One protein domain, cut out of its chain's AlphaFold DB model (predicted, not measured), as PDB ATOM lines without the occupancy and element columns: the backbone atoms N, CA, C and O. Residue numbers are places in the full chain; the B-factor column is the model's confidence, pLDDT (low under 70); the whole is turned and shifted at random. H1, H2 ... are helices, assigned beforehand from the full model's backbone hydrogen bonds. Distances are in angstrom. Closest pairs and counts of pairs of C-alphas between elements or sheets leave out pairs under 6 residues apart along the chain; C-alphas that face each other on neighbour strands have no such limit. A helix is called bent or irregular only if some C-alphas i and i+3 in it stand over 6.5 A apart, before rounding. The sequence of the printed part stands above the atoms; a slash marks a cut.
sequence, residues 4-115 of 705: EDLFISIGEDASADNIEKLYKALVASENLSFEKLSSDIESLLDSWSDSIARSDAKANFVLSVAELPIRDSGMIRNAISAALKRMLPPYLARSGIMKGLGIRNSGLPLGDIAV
ATOM      1  N   GLU A   4     117.557 107.452 143.710       66.00
ATOM      2  CA  GLU A   4     116.454 107.697 144.647       66.00
ATOM      3  C   GLU A   4     116.954 108.367 145.944       66.00
ATOM      4  O   GLU A   4     116.374 109.361 146.380       66.00
ATOM      5  N   ASP A   5     118.101 107.935 146.489       66.44
ATOM      6  CA  ASP A   5     118.727 108.585 147.657       66.44
ATOM      7  C   ASP A   5     119.173 110.028 147.354       66.44
ATOM      8  O   ASP A   5     119.161 110.891 148.233       66.44
ATOM      9  N   LEU A   6     119.586 110.307 146.109       70.81
ATOM     10  CA  LEU A   6     119.991 111.649 145.674       70.81
ATOM     11  C   LEU A   6     118.784 112.580 145.510       70.81
ATOM     12  O   LEU A   6     118.874 113.745 145.894       70.81
ATOM     13  N   PHE A   7     117.653 112.081 144.997       68.81
ATOM     14  CA  PHE A   7     116.404 112.849 144.934       68.81
ATOM     15  C   PHE A   7     115.899 113.232 146.332       68.81
ATOM     16  O   PHE A   7     115.538 114.389 146.550       68.81
ATOM     17  N   ILE A   8     115.948 112.302 147.294       66.88
ATOM     18  CA  ILE A   8     115.559 112.559 148.691       66.88
ATOM     19  C   ILE A   8     116.513 113.571 149.340       66.88
ATOM     20  O   ILE A   8     116.070 114.574 149.898       66.88
ATOM     21  N   SER A   9     117.826 113.371 149.188       66.00
ATOM     22  CA  SER A   9     118.847 114.270 149.743       66.00
ATOM     23  C   SER A   9     118.742 115.705 149.215       66.00
ATOM     24  O   SER A   9     119.025 116.642 149.956       66.00
ATOM     25  N   ILE A  10     118.333 115.899 147.959       69.88
ATOM     26  CA  ILE A  10     118.150 117.231 147.363       69.88
ATOM     27  C   ILE A  10     116.826 117.880 147.790       69.88
ATOM     28  O   ILE A  10     116.741 119.111 147.848       69.88
ATOM     29  N   GLY A  11     115.805 117.076 148.096       60.34
ATOM     30  CA  GLY A  11     114.577 117.555 148.730       60.34
ATOM     31  C   GLY A  11     114.828 118.148 150.123       60.34
ATOM     32  O   GLY A  11     114.181 119.130 150.485       60.34
ATOM     33  N   GLU A  12     115.795 117.602 150.868       60.06
ATOM     34  CA  GLU A  12     116.172 118.048 152.219       60.06
ATOM     35  C   GLU A  12     117.239 119.161 152.227       60.06
ATOM     36  O   GLU A  12     117.094 120.142 152.958       60.06
ATOM     37  N   ASP A  13     118.288 119.051 151.400       62.97
ATOM     38  CA  ASP A  13     119.357 120.051 151.262       62.97
ATOM     39  C   ASP A  13     119.751 120.268 149.788       62.97
ATOM     40  O   ASP A  13     120.574 119.552 149.200       62.97
ATOM     41  N   ALA A  14     119.176 121.316 149.190       64.06
ATOM     42  CA  ALA A  14     119.401 121.730 147.804       64.06
ATOM     43  C   ALA A  14     120.717 122.516 147.613       64.06
ATOM     44  O   ALA A  14     120.741 123.578 146.977       64.06
ATOM     45  N   SER A  15     121.811 122.007 148.180       70.00
ATOM     46  CA  SER A  15     123.158 122.547 147.999       70.00
ATOM     47  C   SER A  15     123.662 122.328 146.563       70.00
ATOM     48  O   SER A  15     123.284 121.371 145.881       70.00
ATOM     49  N   ALA A  16     124.530 123.221 146.074       70.31
ATOM     50  CA  ALA A  16     125.051 123.156 144.704       70.31
ATOM     51  C   ALA A  16     125.810 121.844 144.412       70.31
ATOM     52  O   ALA A  16     125.705 121.308 143.312       70.31
ATOM     53  N   ASP A  17     126.510 121.304 145.414       72.88
ATOM     54  CA  ASP A  17     127.283 120.059 145.314       72.88
ATOM     55  C   ASP A  17     126.371 118.824 145.177       72.88
ATOM     56  O   ASP A  17     126.641 117.920 144.385       72.88
ATOM     57  N   ASN A  18     125.234 118.802 145.880       74.94
ATOM     58  CA  ASN A  18     124.257 117.715 145.762       74.94
ATOM     59  C   ASN A  18     123.553 117.734 144.397       74.94
ATOM     60  O   ASN A  18     123.416 116.690 143.758       74.94
ATOM     61  N   ILE A  19     123.183 118.923 143.908       77.25
ATOM     62  CA  ILE A  19     122.560 119.114 142.588       77.25
ATOM     63  C   ILE A  19     123.499 118.657 141.456       77.25
ATOM     64  O   ILE A  19     123.061 117.991 140.515       77.25
ATOM     65  N   GLU A  20     124.798 118.958 141.554       76.25
ATOM     66  CA  GLU A  20     125.792 118.521 140.566       76.25
ATOM     67  C   GLU A  20     125.997 116.995 140.583       76.25
ATOM     68  O   GLU A  20     126.117 116.368 139.525       76.25
ATOM     69  N   LYS A  21     125.982 116.371 141.771       77.62
ATOM     70  CA  LYS A  21     126.050 114.905 141.919       77.62
ATOM     71  C   LYS A  21     124.840 114.205 141.301       77.62
ATOM     72  O   LYS A  21     125.029 113.199 140.617       77.62
ATOM     73  N   LEU A  22     123.628 114.740 141.481       76.69
ATOM     74  CA  LEU A  22     122.428 114.204 140.831       76.69
ATOM     75  C   LEU A  22     122.515 114.342 139.309       76.69
ATOM     76  O   LEU A  22     122.260 113.370 138.608       76.69
ATOM     77  N   TYR A  23     122.946 115.494 138.786       72.94
ATOM     78  CA  TYR A  23     123.104 115.670 137.339       72.94
ATOM     79  C   TYR A  23     124.083 114.652 136.729       72.94
ATOM     80  O   TYR A  23     123.758 113.998 135.738       72.94
ATOM     81  N   LYS A  24     125.250 114.443 137.354       75.81
ATOM     82  CA  LYS A  24     126.227 113.437 136.899       75.81
ATOM     83  C   LYS A  24     125.661 112.015 136.937       75.81
ATOM     84  O   LYS A  24     125.918 111.239 136.022       75.81
ATOM     85  N   ALA A  25     124.874 111.683 137.961       73.81
ATOM     86  CA  ALA A  25     124.221 110.380 138.069       73.81
ATOM     87  C   ALA A  25     123.135 110.173 136.995       73.81
ATOM     88  O   ALA A  25     123.013 109.074 136.457       73.81
ATOM     89  N   LEU A  26     122.391 111.226 136.637       71.62
ATOM     90  CA  LEU A  26     121.367 111.190 135.589       71.62
ATOM     91  C   LEU A  26     121.963 111.010 134.187       71.62
ATOM     92  O   LEU A  26     121.418 110.253 133.392       71.62
ATOM     93  N   VAL A  27     123.098 111.653 133.895       68.69
ATOM     94  CA  VAL A  27     123.782 111.542 132.592       68.69
ATOM     95  C   VAL A  27     124.495 110.193 132.421       68.69
ATOM     96  O   VAL A  27     124.550 109.671 131.313       68.69
ATOM     97  N   ALA A  28     125.024 109.604 133.499       68.81
ATOM     98  CA  ALA A  28     125.766 108.337 133.453       68.81
ATOM     99  C   ALA A  28     124.880 107.081 133.308       68.81
ATOM    100  O   ALA A  28     125.393 105.974 133.154       68.81
ATOM    101  N   SER A  29     123.559 107.227 133.404       62.53
ATOM    102  CA  SER A  29     122.635 106.101 133.510       62.53
ATOM    103  C   SER A  29     121.970 105.797 132.167       62.53
ATOM    104  O   SER A  29     120.893 106.303 131.868       62.53
ATOM    105  N   GLU A  30     122.594 104.935 131.362       50.59
ATOM    106  CA  GLU A  30     122.122 104.570 130.012       50.59
ATOM    107  C   GLU A  30     120.844 103.692 129.990       50.59
ATOM    108  O   GLU A  30     120.230 103.541 128.940       50.59
ATOM    109  N   ASN A  31     120.401 103.140 131.133       49.84
ATOM    110  CA  ASN A  31     119.291 102.172 131.237       49.84
ATOM    111  C   ASN A  31     118.267 102.529 132.342       49.84
ATOM    112  O   ASN A  31     118.033 101.743 133.262       49.84
ATOM    113  N   LEU A  32     117.647 103.711 132.288       57.75
ATOM    114  CA  LEU A  32     116.555 104.090 133.203       57.75
ATOM    115  C   LEU A  32     115.194 104.065 132.500       57.75
ATOM    116  O   LEU A  32     115.064 104.489 131.355       57.75
ATOM    117  N   SER A  33     114.145 103.622 133.204       59.81
ATOM    118  CA  SER A  33     112.769 103.780 132.723       59.81
ATOM    119  C   SER A  33     112.390 105.268 132.747       59.81
ATOM    120  O   SER A  33     112.153 105.834 133.818       59.81
ATOM    121  N   PHE A  34     112.320 105.896 131.574       61.19
ATOM    122  CA  PHE A  34     112.057 107.332 131.410       61.19
ATOM    123  C   PHE A  34     110.732 107.811 132.040       61.19
ATOM    124  O   PHE A  34     110.615 108.978 132.415       61.19
ATOM    125  N   GLU A  35     109.754 106.916 132.223       60.50
ATOM    126  CA  GLU A  35     108.475 107.228 132.879       60.50
ATOM    127  C   GLU A  35     108.621 107.503 134.382       60.50
ATOM    128  O   GLU A  35     108.096 108.503 134.869       60.50
ATOM    129  N   LYS A  36     109.374 106.666 135.111       65.88
ATOM    130  CA  LYS A  36     109.593 106.835 136.560       65.88
ATOM    131  C   LYS A  36     110.397 108.106 136.849       65.88
ATOM    132  O   LYS A  36     110.009 108.916 137.681       65.88
ATOM    133  N   LEU A  37     111.442 108.337 136.051       70.81
ATOM    134  CA  LEU A  37     112.305 109.510 136.166       70.81
ATOM    135  C   LEU A  37     111.558 110.829 135.907       70.81
ATOM    136  O   LEU A  37     111.814 111.824 136.581       70.81
ATOM    137  N   SER A  38     110.623 110.843 134.950       71.38
ATOM    138  CA  SER A  38     109.821 112.038 134.658       71.38
ATOM    139  C   SER A  38     108.948 112.435 135.858       71.38
ATOM    140  O   SER A  38     108.876 113.616 136.185       71.38
ATOM    141  N   SER A  39     108.354 111.458 136.556       72.62
ATOM    142  CA  SER A  39     107.536 111.699 137.757       72.62
ATOM    143  C   SER A  39     108.359 112.245 138.930       72.62
ATOM    144  O   SER A  39     107.922 113.171 139.615       72.62
ATOM    145  N   ASP A  40     109.557 111.700 139.157       74.94
ATOM    146  CA  ASP A  40     110.434 112.125 140.256       74.94
ATOM    147  C   ASP A  40     110.977 113.548 140.025       74.94
ATOM    148  O   ASP A  40     111.030 114.369 140.945       74.94
ATOM    149  N   ILE A  41     111.314 113.879 138.772       79.25
ATOM    150  CA  ILE A  41     111.723 115.230 138.369       79.25
ATOM    151  C   ILE A  41     110.572 116.222 138.550       79.25
ATOM    152  O   ILE A  41     110.792 117.303 139.091       79.25
ATOM    153  N   GLU A  42     109.349 115.882 138.141       78.94
ATOM    154  CA  GLU A  42     108.189 116.762 138.326       78.94
ATOM    155  C   GLU A  42     107.924 117.062 139.803       78.94
ATOM    156  O   GLU A  42     107.769 118.230 140.163       78.94
ATOM    157  N   SER A  43     107.969 116.043 140.668       77.31
ATOM    158  CA  SER A  43     107.814 116.224 142.116       77.31
ATOM    159  C   SER A  43     108.909 117.117 142.708       77.31
ATOM    160  O   SER A  43     108.640 117.943 143.583       77.31
ATOM    161  N   LEU A  44     110.151 116.980 142.235       79.25
ATOM    162  CA  LEU A  44     111.259 117.819 142.681       79.25
ATOM    163  C   LEU A  44     111.078 119.278 142.230       79.25
ATOM    164  O   LEU A  44     111.282 120.201 143.020       79.25
ATOM    165  N   LEU A  45     110.672 119.499 140.977       80.69
ATOM    166  CA  LEU A  45     110.445 120.838 140.427       80.69
ATOM    167  C   LEU A  45     109.271 121.550 141.106       80.69
ATOM    168  O   LEU A  45     109.358 122.757 141.341       80.69
ATOM    169  N   ASP A  46     108.222 120.814 141.471       78.12
ATOM    170  CA  ASP A  46     107.094 121.337 142.243       78.12
ATOM    171  C   ASP A  46     107.538 121.786 143.645       78.12
ATOM    172  O   ASP A  46     107.252 122.911 144.062       78.12
ATOM    173  N   SER A  47     108.376 120.983 144.318       78.25
ATOM    174  CA  SER A  47     108.961 121.358 145.617       78.25
ATOM    175  C   SER A  47     109.806 122.641 145.541       78.25
ATOM    176  O   SER A  47     109.889 123.414 146.498       78.25
ATOM    177  N   TRP A  48     110.431 122.901 144.389       78.06
ATOM    178  CA  TRP A  48     111.284 124.063 144.182       78.06
ATOM    179  C   TRP A  48     110.533 125.313 143.726       78.06
ATOM    180  O   TRP A  48     111.003 126.401 144.063       78.06
ATOM    181  N   SER A  49     109.426 125.180 142.989       75.88
ATOM    182  CA  SER A  49     108.538 126.268 142.540       75.88
ATOM    183  C   SER A  49     109.265 127.604 142.256       75.88
ATOM    184  O   SER A  49     110.092 127.695 141.345       75.88
ATOM    185  N   ASP A  50     109.022 128.642 143.062       71.75
ATOM    186  CA  ASP A  50     109.571 129.995 142.895       71.75
ATOM    187  C   ASP A  50     111.063 130.117 143.259       71.75
ATOM    188  O   ASP A  50     111.734 131.080 142.870       71.75
ATOM    189  N   SER A  51     111.622 129.149 143.993       75.62
ATOM    190  CA  SER A  51     113.040 129.155 144.380       75.62
ATOM    191  C   SER A  51     113.984 128.940 143.191       75.62
ATOM    192  O   SER A  51     115.151 129.332 143.261       75.62
ATOM    193  N   ILE A  52     113.476 128.403 142.075       78.31
ATOM    194  CA  ILE A  52     114.217 128.226 140.816       78.31
ATOM    195  C   ILE A  52     114.666 129.582 140.256       78.31
ATOM    196  O   ILE A  52     115.798 129.726 139.805       78.31
ATOM    197  N   ALA A  53     113.820 130.613 140.350       76.88
ATOM    198  CA  ALA A  53     114.146 131.953 139.863       76.88
ATOM    199  C   ALA A  53     115.163 132.702 140.752       76.88
ATOM    200  O   ALA A  53     115.618 133.781 140.377       76.88
ATOM    201  N   ARG A  54     115.503 132.164 141.935       78.88
ATOM    202  CA  ARG A  54     116.384 132.803 142.930       78.88
ATOM    203  C   ARG A  54     117.751 132.126 143.072       78.88
ATOM    204  O   ARG A  54     118.640 132.729 143.665       78.88
ATOM    205  N   SER A  55     117.922 130.907 142.557       81.00
ATOM    206  CA  SER A  55     119.148 130.111 142.707       81.00
ATOM    207  C   SER A  55     119.723 129.692 141.357       81.00
ATOM    208  O   SER A  55     119.054 129.023 140.569       81.00
ATOM    209  N   ASP A  56     120.992 130.030 141.122       80.69
ATOM    210  CA  ASP A  56     121.698 129.716 139.874       80.69
ATOM    211  C   ASP A  56     121.928 128.204 139.715       80.69
ATOM    212  O   ASP A  56     121.843 127.674 138.610       80.69
ATOM    213  N   ALA A  57     122.149 127.483 140.821       78.25
ATOM    214  CA  ALA A  57     122.315 126.028 140.809       78.25
ATOM    215  C   ALA A  57     121.022 125.313 140.380       78.25
ATOM    216  O   ALA A  57     121.056 124.417 139.536       78.25
ATOM    217  N   LYS A  58     119.869 125.758 140.898       81.12
ATOM    218  CA  LYS A  58     118.555 125.208 140.529       81.12
ATOM    219  C   LYS A  58     118.187 125.554 139.087       81.12
ATOM    220  O   LYS A  58     117.717 124.690 138.355       81.12
ATOM    221  N   ALA A  59     118.431 126.795 138.661       81.94
ATOM    222  CA  ALA A  59     118.159 127.226 137.294       81.94
ATOM    223  C   ALA A  59     119.009 126.462 136.261       81.94
ATOM    224  O   ALA A  59     118.476 126.019 135.245       81.94
ATOM    225  N   ASN A  60     120.298 126.243 136.538       81.62
ATOM    226  CA  ASN A  60     121.159 125.420 135.686       81.62
ATOM    227  C   ASN A  60     120.680 123.969 135.614       81.62
ATOM    228  O   ASN A  60     120.587 123.422 134.521       81.62
ATOM    229  N   PHE A  61     120.312 123.368 136.749       83.31
ATOM    230  CA  PHE A  61     119.786 122.004 136.777       83.31
ATOM    231  C   PHE A  61     118.552 121.839 135.883       83.31
ATOM    232  O   PHE A  61     118.506 120.925 135.068       83.31
ATOM    233  N   VAL A  62     117.588 122.760 135.970       83.88
ATOM    234  CA  VAL A  62     116.368 122.735 135.142       83.88
ATOM    235  C   VAL A  62     116.685 122.802 133.645       83.88
ATOM    236  O   VAL A  62     116.056 122.106 132.851       83.88
ATOM    237  N   LEU A  63     117.658 123.627 133.248       82.00
ATOM    238  CA  LEU A  63     118.068 123.748 131.847       82.00
ATOM    239  C   LEU A  63     118.792 122.500 131.345       82.00
ATOM    240  O   LEU A  63     118.567 122.092 130.211       82.00
ATOM    241  N   SER A  64     119.609 121.873 132.188       77.31
ATOM    242  CA  SER A  64     120.300 120.632 131.839       77.31
ATOM    243  C   SER A  64     119.358 119.424 131.802       77.31
ATOM    244  O   SER A  64     119.537 118.525 130.989       77.31
ATOM    245  N   VAL A  65     118.319 119.410 132.642       79.94
ATOM    246  CA  VAL A  65     117.258 118.390 132.613       79.94
ATOM    247  C   VAL A  65     116.447 118.459 131.316       79.94
ATOM    248  O   VAL A  65     116.012 117.425 130.821       79.94
ATOM    249  N   ALA A  66     116.298 119.644 130.715       77.69
ATOM    250  CA  ALA A  66     115.626 119.797 129.425       77.69
ATOM    251  C   ALA A  66     116.363 119.107 128.256       77.69
ATOM    252  O   ALA A  66     115.753 118.887 127.213       77.69
ATOM    253  N   GLU A  67     117.646 118.756 128.417       75.81
ATOM    254  CA  GLU A  67     118.425 117.992 127.428       75.81
ATOM    255  C   GLU A  67     118.227 116.470 127.554       75.81
ATOM    256  O   GLU A  67     118.621 115.724 126.657       75.81
ATOM    257  N   LEU A  68     117.598 116.000 128.636       78.69
ATOM    258  CA  LEU A  68     117.268 114.591 128.831       78.69
ATOM    259  C   LEU A  68     115.978 114.225 128.069       78.69
ATOM    260  O   LEU A  68     115.092 115.069 127.911       78.69
ATOM    261  N   PRO A  69     115.815 112.965 127.623       70.69
ATOM    262  CA  PRO A  69     114.603 112.487 126.949       70.69
ATOM    263  C   PRO A  69     113.453 112.248 127.950       70.69
ATOM    264  O   PRO A  69     112.978 111.130 128.141       70.69
ATOM    265  N   ILE A  70     113.026 113.311 128.632       75.25
ATOM    266  CA  ILE A  70     111.920 113.328 129.598       75.25
ATOM    267  C   ILE A  70     110.592 113.691 128.926       75.25
ATOM    268  O   ILE A  70     110.559 114.346 127.879       75.25
ATOM    269  N   ARG A  71     109.472 113.277 129.532       77.06
ATOM    270  CA  ARG A  71     108.137 113.621 129.027       77.06
ATOM    271  C   ARG A  71     107.880 115.119 129.191       77.06
ATOM    272  O   ARG A  71     108.117 115.687 130.249       77.06
ATOM    273  N   ASP A  72     107.356 115.748 128.145       78.69
ATOM    274  CA  ASP A  72     106.984 117.159 128.187       78.69
ATOM    275  C   ASP A  72     105.726 117.389 129.041       78.69
ATOM    276  O   ASP A  72     104.702 116.722 128.856       78.69
ATOM    277  N   SER A  73     105.795 118.360 129.951       80.75
ATOM    278  CA  SER A  73     104.677 118.782 130.787       80.75
ATOM    279  C   SER A  73     104.659 120.293 131.005       80.75
ATOM    280  O   SER A  73     105.677 120.992 130.952       80.75
ATOM    281  N   GLY A  74     103.464 120.828 131.279       77.25
ATOM    282  CA  GLY A  74     103.283 122.258 131.545       77.25
ATOM    283  C   GLY A  74     104.097 122.752 132.748       77.25
ATOM    284  O   GLY A  74     104.553 123.894 132.748       77.25
ATOM    285  N   MET A  75     104.332 121.885 133.738       78.00
ATOM    286  CA  MET A  75     105.155 122.187 134.913       78.00
ATOM    287  C   MET A  75     106.628 122.365 134.540       78.00
ATOM    288  O   MET A  75     107.229 123.380 134.893       78.00
ATOM    289  N   ILE A  76     107.185 121.451 133.743       80.62
ATOM    290  CA  ILE A  76     108.580 121.516 133.289       80.62
ATOM    291  C   ILE A  76     108.804 122.759 132.420       80.62
ATOM    292  O   ILE A  76     109.771 123.495 132.619       80.62
ATOM    293  N   ARG A  77     107.865 123.089 131.525       83.25
ATOM    294  CA  ARG A  77     107.933 124.323 130.717       83.25
ATOM    295  C   ARG A  77     107.883 125.598 131.563       83.25
ATOM    296  O   ARG A  77     108.589 126.564 131.261       83.25
ATOM    297  N   ASN A  78     107.087 125.614 132.633       82.81
ATOM    298  CA  ASN A  78     107.044 126.736 133.572       82.81
ATOM    299  C   ASN A  78     108.351 126.863 134.369       82.81
ATOM    300  O   ASN A  78     108.871 127.974 134.504       82.81
ATOM    301  N   ALA A  79     108.924 125.742 134.814       82.69
ATOM    302  CA  ALA A  79     110.225 125.709 135.477       82.69
ATOM    303  C   ALA A  79     111.347 126.206 134.549       82.69
ATOM    304  O   ALA A  79     112.135 127.065 134.948       82.69
ATOM    305  N   ILE A  80     111.373 125.769 133.283       83.88
ATOM    306  CA  ILE A  80     112.316 126.258 132.261       83.88
ATOM    307  C   ILE A  80     112.129 127.762 132.037       83.88
ATOM    308  O   ILE A  80     113.104 128.508 131.986       83.88
ATOM    309  N   SER A  81     110.886 128.253 131.973       83.69
ATOM    310  CA  SER A  81     110.617 129.692 131.877       83.69
ATOM    311  C   SER A  81     111.161 130.475 133.080       83.69
ATOM    312  O   SER A  81     111.609 131.609 132.903       83.69
ATOM    313  N   ALA A  82     111.081 129.930 134.296       83.31
ATOM    314  CA  ALA A  82     111.623 130.559 135.500       83.31
ATOM    315  C   ALA A  82     113.162 130.540 135.505       83.31
ATOM    316  O   ALA A  82     113.786 131.569 135.771       83.31
ATOM    317  N   ALA A  83     113.762 129.411 135.122       84.06
ATOM    318  CA  ALA A  83     115.206 129.242 135.005       84.06
ATOM    319  C   ALA A  83     115.818 130.182 133.950       84.06
ATOM    320  O   ALA A  83     116.796 130.875 134.222       84.06
ATOM    321  N   LEU A  84     115.197 130.293 132.773       83.25
ATOM    322  CA  LEU A  84     115.651 131.177 131.696       83.25
ATOM    323  C   LEU A  84     115.601 132.658 132.082       83.25
ATOM    324  O   LEU A  84     116.529 133.393 131.759       83.25
ATOM    325  N   LYS A  85     114.567 133.106 132.810       82.94
ATOM    326  CA  LYS A  85     114.502 134.492 133.318       82.94
ATOM    327  C   LYS A  85     115.645 134.825 134.273       82.94
ATOM    328  O   LYS A  85     116.027 135.988 134.360       82.94
ATOM    329  N   ARG A  86     116.145 133.827 135.007       84.25
ATOM    330  CA  ARG A  86     117.258 133.986 135.944       84.25
ATOM    331  C   ARG A  86     118.612 133.947 135.236       84.25
ATOM    332  O   ARG A  86     119.474 134.759 135.550       84.25
ATOM    333  N   MET A  87     118.784 133.023 134.294       81.19
ATOM    334  CA  MET A  87     120.062 132.786 133.623       81.19
ATOM    335  C   MET A  87     120.338 133.742 132.455       81.19
ATOM    336  O   MET A  87     121.498 134.011 132.140       81.19
ATOM    337  N   LEU A  88     119.297 134.265 131.800       80.81
ATOM    338  CA  LEU A  88     119.462 135.251 130.736       80.81
ATOM    339  C   LEU A  88     119.732 136.649 131.313       80.81
ATOM    340  O   LEU A  88     119.066 137.070 132.262       80.81
ATOM    341  N   PRO A  89     120.640 137.427 130.699       77.62
ATOM    342  CA  PRO A  89     120.808 138.836 131.024       77.62
ATOM    343  C   PRO A  89     119.489 139.634 130.924       77.62
ATOM    344  O   PRO A  89     118.652 139.314 130.073       77.62
ATOM    345  N   PRO A  90     119.308 140.726 131.696       72.12
ATOM    346  CA  PRO A  90     118.036 141.462 131.773       72.12
ATOM    347  C   PRO A  90     117.502 141.968 130.425       72.12
ATOM    348  O   PRO A  90     116.293 142.099 130.235       72.12
ATOM    349  N   TYR A  91     118.398 142.237 129.472       70.56
ATOM    350  CA  TYR A  91     118.055 142.674 128.119       70.56
ATOM    351  C   TYR A  91     117.534 141.530 127.220       70.56
ATOM    352  O   TYR A  91     116.738 141.785 126.320       70.56
ATOM    353  N   LEU A  92     117.891 140.268 127.503       71.12
ATOM    354  CA  LEU A  92     117.410 139.071 126.788       71.12
ATOM    355  C   LEU A  92     116.208 138.394 127.465       71.12
ATOM    356  O   LEU A  92     115.468 137.665 126.812       71.12
ATOM    357  N   ALA A  93     115.960 138.657 128.750       67.94
ATOM    358  CA  ALA A  93     114.880 138.039 129.528       67.94
ATOM    359  C   ALA A  93     113.464 138.610 129.245       67.94
ATOM    360  O   ALA A  93     112.520 138.367 130.005       67.94
ATOM    361  N   ARG A  94     113.281 139.389 128.167       76.31
ATOM    362  CA  ARG A  94     111.999 140.027 127.809       76.31
ATOM    363  C   ARG A  94     111.015 139.038 127.172       76.31
ATOM    364  O   ARG A  94     111.399 138.066 126.524       76.31
ATOM    365  N   SER A  95     109.716 139.316 127.307       68.31
ATOM    366  CA  SER A  95     108.628 138.422 126.873       68.31
ATOM    367  C   SER A  95     108.669 138.042 125.385       68.31
ATOM    368  O   SER A  95     108.330 136.909 125.050       68.31
ATOM    369  N   GLY A  96     109.113 138.944 124.502       69.50
ATOM    370  CA  GLY A  96     109.246 138.681 123.063       69.50
ATOM    371  C   GLY A  96     110.334 137.655 122.723       69.50
ATOM    372  O   GLY A  96     110.096 136.725 121.954       69.50
ATOM    373  N   ILE A  97     111.491 137.747 123.382       73.38
ATOM    374  CA  ILE A  97     112.621 136.823 123.200       73.38
ATOM    375  C   ILE A  97     112.289 135.447 123.790       73.38
ATOM    376  O   ILE A  97     112.514 134.420 123.153       73.38
ATOM    377  N   MET A  98     111.634 135.428 124.954       74.62
ATOM    378  CA  MET A  98     111.124 134.205 125.583       74.62
ATOM    379  C   MET A  98     110.081 133.483 124.715       74.62
ATOM    380  O   MET A  98     110.032 132.253 124.696       74.62
ATOM    381  N   LYS A  99     109.260 134.230 123.963       74.25
ATOM    382  CA  LYS A  99     108.338 133.659 122.971       74.25
ATOM    383  C   LYS A  99     109.100 133.046 121.790       74.25
ATOM    384  O   LYS A  99     108.767 131.937 121.385       74.25
ATOM    385  N   GLY A 100     110.157 133.706 121.308       71.31
ATOM    386  CA  GLY A 100     111.009 133.204 120.220       71.31
ATOM    387  C   GLY A 100     111.798 131.928 120.552       71.31
ATOM    388  O   GLY A 100     112.091 131.136 119.658       71.31
ATOM    389  N   LEU A 101     112.076 131.673 121.835       77.69
ATOM    390  CA  LEU A 101     112.661 130.409 122.305       77.69
ATOM    391  C   LEU A 101     111.685 129.218 122.242       77.69
ATOM    392  O   LEU A 101     112.122 128.079 122.353       77.69
ATOM    393  N   GLY A 102     110.382 129.450 122.029       72.81
ATOM    394  CA  GLY A 102     109.392 128.379 121.853       72.81
ATOM    395  C   GLY A 102     108.901 127.725 123.151       72.81
ATOM    396  O   GLY A 102     108.253 126.687 123.104       72.81
ATOM    397  N   ILE A 103     109.137 128.346 124.313       74.38
ATOM    398  CA  ILE A 103     108.846 127.763 125.640       74.38
ATOM    399  C   ILE A 103     107.364 127.390 125.808       74.38
ATOM    400  O   ILE A 103     107.032 126.383 126.425       74.38
ATOM    401  N   ARG A 104     106.461 128.184 125.221       70.44
ATOM    402  CA  ARG A 104     105.004 127.970 125.273       70.44
ATOM    403  C   ARG A 104     104.451 127.139 124.108       70.44
ATOM    404  O   ARG A 104     103.244 126.942 124.043       70.44
ATOM    405  N   ASN A 105     105.298 126.698 123.176       74.88
ATOM    406  CA  ASN A 105     104.880 125.909 122.019       74.88
ATOM    407  C   ASN A 105     104.952 124.414 122.353       74.88
ATOM    408  O   ASN A 105     106.040 123.844 122.330       74.88
ATOM    409  N   SER A 106     103.803 123.791 122.636       67.00
ATOM    410  CA  SER A 106     103.687 122.363 122.976       67.00
ATOM    411  C   SER A 106     104.139 121.406 121.866       67.00
ATOM    412  O   SER A 106     104.330 120.226 122.133       67.00
ATOM    413  N   GLY A 107     104.320 121.890 120.632       66.69
ATOM    414  CA  GLY A 107     104.847 121.100 119.516       66.69
ATOM    415  C   GLY A 107     106.376 121.067 119.421       66.69
ATOM    416  O   GLY A 107     106.904 120.355 118.573       66.69
ATOM    417  N   LEU A 108     107.094 121.842 120.245       75.94
ATOM    418  CA  LEU A 108     108.558 121.886 120.242       75.94
ATOM    419  C   LEU A 108     109.133 120.986 121.356       75.94
ATOM    420  O   LEU A 108     108.797 121.229 122.518       75.94
ATOM    421  N   PRO A 109     110.011 120.010 121.049       79.38
ATOM    422  CA  PRO A 109     110.702 119.199 122.052       79.38
ATOM    423  C   PRO A 109     111.489 120.036 123.072       79.38
ATOM    424  O   PRO A 109     112.040 121.087 122.741       79.38
ATOM    425  N   LEU A 110     111.592 119.550 124.314       77.44
ATOM    426  CA  LEU A 110     112.318 120.245 125.388       77.44
ATOM    427  C   LEU A 110     113.817 120.413 125.078       77.44
ATOM    428  O   LEU A 110     114.375 121.481 125.338       77.44
ATOM    429  N   GLY A 111     114.430 119.419 124.425       72.94
ATOM    430  CA  GLY A 111     115.833 119.481 124.000       72.94
ATOM    431  C   GLY A 111     116.116 120.616 123.011       72.94
ATOM    432  O   GLY A 111     117.148 121.284 123.106       72.94
ATOM    433  N   ASP A 112     115.165 120.934 122.130       75.06
ATOM    434  CA  ASP A 112     115.313 122.037 121.175       75.06
ATOM    435  C   ASP A 112     115.297 123.401 121.876       75.06
ATOM    436  O   ASP A 112     115.968 124.335 121.432       75.06
ATOM    437  N   ILE A 113     114.576 123.538 122.996       80.25
ATOM    438  CA  ILE A 113     114.578 124.767 123.808       80.25
ATOM    439  C   ILE A 113     115.972 124.994 124.398       80.25
ATOM    440  O   ILE A 113     116.477 126.119 124.358       80.25
ATOM    441  N   ALA A 114     116.613 123.935 124.900       76.44
ATOM    442  CA  ALA A 114     117.966 124.002 125.444       76.44
ATOM    443  C   ALA A 114     118.993 124.400 124.367       76.44
ATOM    444  O   ALA A 114     119.812 125.297 124.591       76.44
ATOM    445  N   VAL A 115     118.894 123.829 123.159       75.38
ATOM    446  CA  VAL A 115     119.745 124.205 122.012       75.38
ATOM    447  C   VAL A 115     119.529 125.669 121.615       75.38
ATOM    448  O   VAL A 115     120.495 126.418 121.449       75.38
TER     449      VAL A 115
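What this domain is: This is residues 4 to 115 of the 705 residues of an uncharacterized protein of Lentisphaerae bacterium GWF2_45_14 (UniProt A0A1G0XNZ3). Four helices, H3, H1, H2 and H4, run roughly side by side as an open ring, with H3 kinked and meeting H4 only at the corner by their link; H5 packs slantwise across H3 and H4. The short H7 lies near H4 and H5, while the short H6 lies at the end of the long axis opposite H1, and residues 28 to 33 stick out. The printed part has 112 residues with seven named helices, H1 to H7 in order, and no named strand; the class is all helix. It is compact, with a radius of gyration of the C-alphas of 13.6 A and spans of 40 by 28 by 21 A.

Where its parts are: H1, residues 4 to 12, begins at C-alpha 4 (116.454, 107.697, 144.647) and is 12.8 A long from first to last C-alpha. H2, residues 16 to 27, measures 16.8 A. H3, residues 34 to 54, is the longest at 28.3 A; it has a kink of 71 degrees near residue 48 and is irregular, with C-alphas 47 and 50 9.1 A apart. H4, residues 56 to 65, measures 14.2 A. H5, residues 74 to 87, measures 19.9 A from C-alpha 74 at (103.283, 122.258, 131.545). H6 is residues 95 to 100, and H7, residues 110 to 115, ends at C-alpha 115 (119.745, 124.205, 122.012).

How they stand to each other: H3 and H4 are the hub, touching three helices each. They touch only at the corner, where the closest C-alphas, of Ile 52 and Lys 58, are 5.3 A apart. H5 touches H4 at a steep tilt of 46 degrees, opposite ways, closest at the C-alphas of Ala 59 and Ala 83, 4.2 A. H5 touches H3 at a steep tilt of 42 degrees, with the C-alphas of Ala 53 and Ala 82 closest at 5.2 A. H2 touches H4 at a shallow tilt of 7 degrees, the same way, closest at the C-alphas of Ala 16 and Ala 57, 5.6 A. H1 and H2 form a helical hairpin, closest at the C-alphas of Leu 6 and Leu 22, 6.0 A. H1 touches residues 40 to 47 of H3, closest at the C-alphas of Gly 11 and Leu 44, 6.9 A. H2 and H3 are apart. H7 is close to but not clearly touching H4, with the C-alphas of Leu 63 and Ala 114 closest at 6.4 A, and is near H5. H6 is close to but not clearly touching H5, closest at the C-alphas of Ser 81 and Met 98, 7.8 A. Every O i to N i+4 pair is within hydrogen-bond range in H1, H2, H4, H5, H6 and H7; in H3 it is 12 of 17.

The domain as a whole: The two C-alphas farthest apart, those of Asn 31 and Tyr 91, are 40.6 A apart. The printed part has no cut and no long link. The mean pLDDT of the printed part is 74.3; residues 4 to 5, 7 to 14, 27 to 36, 93, 95 to 96 and 106 to 107 are under 70.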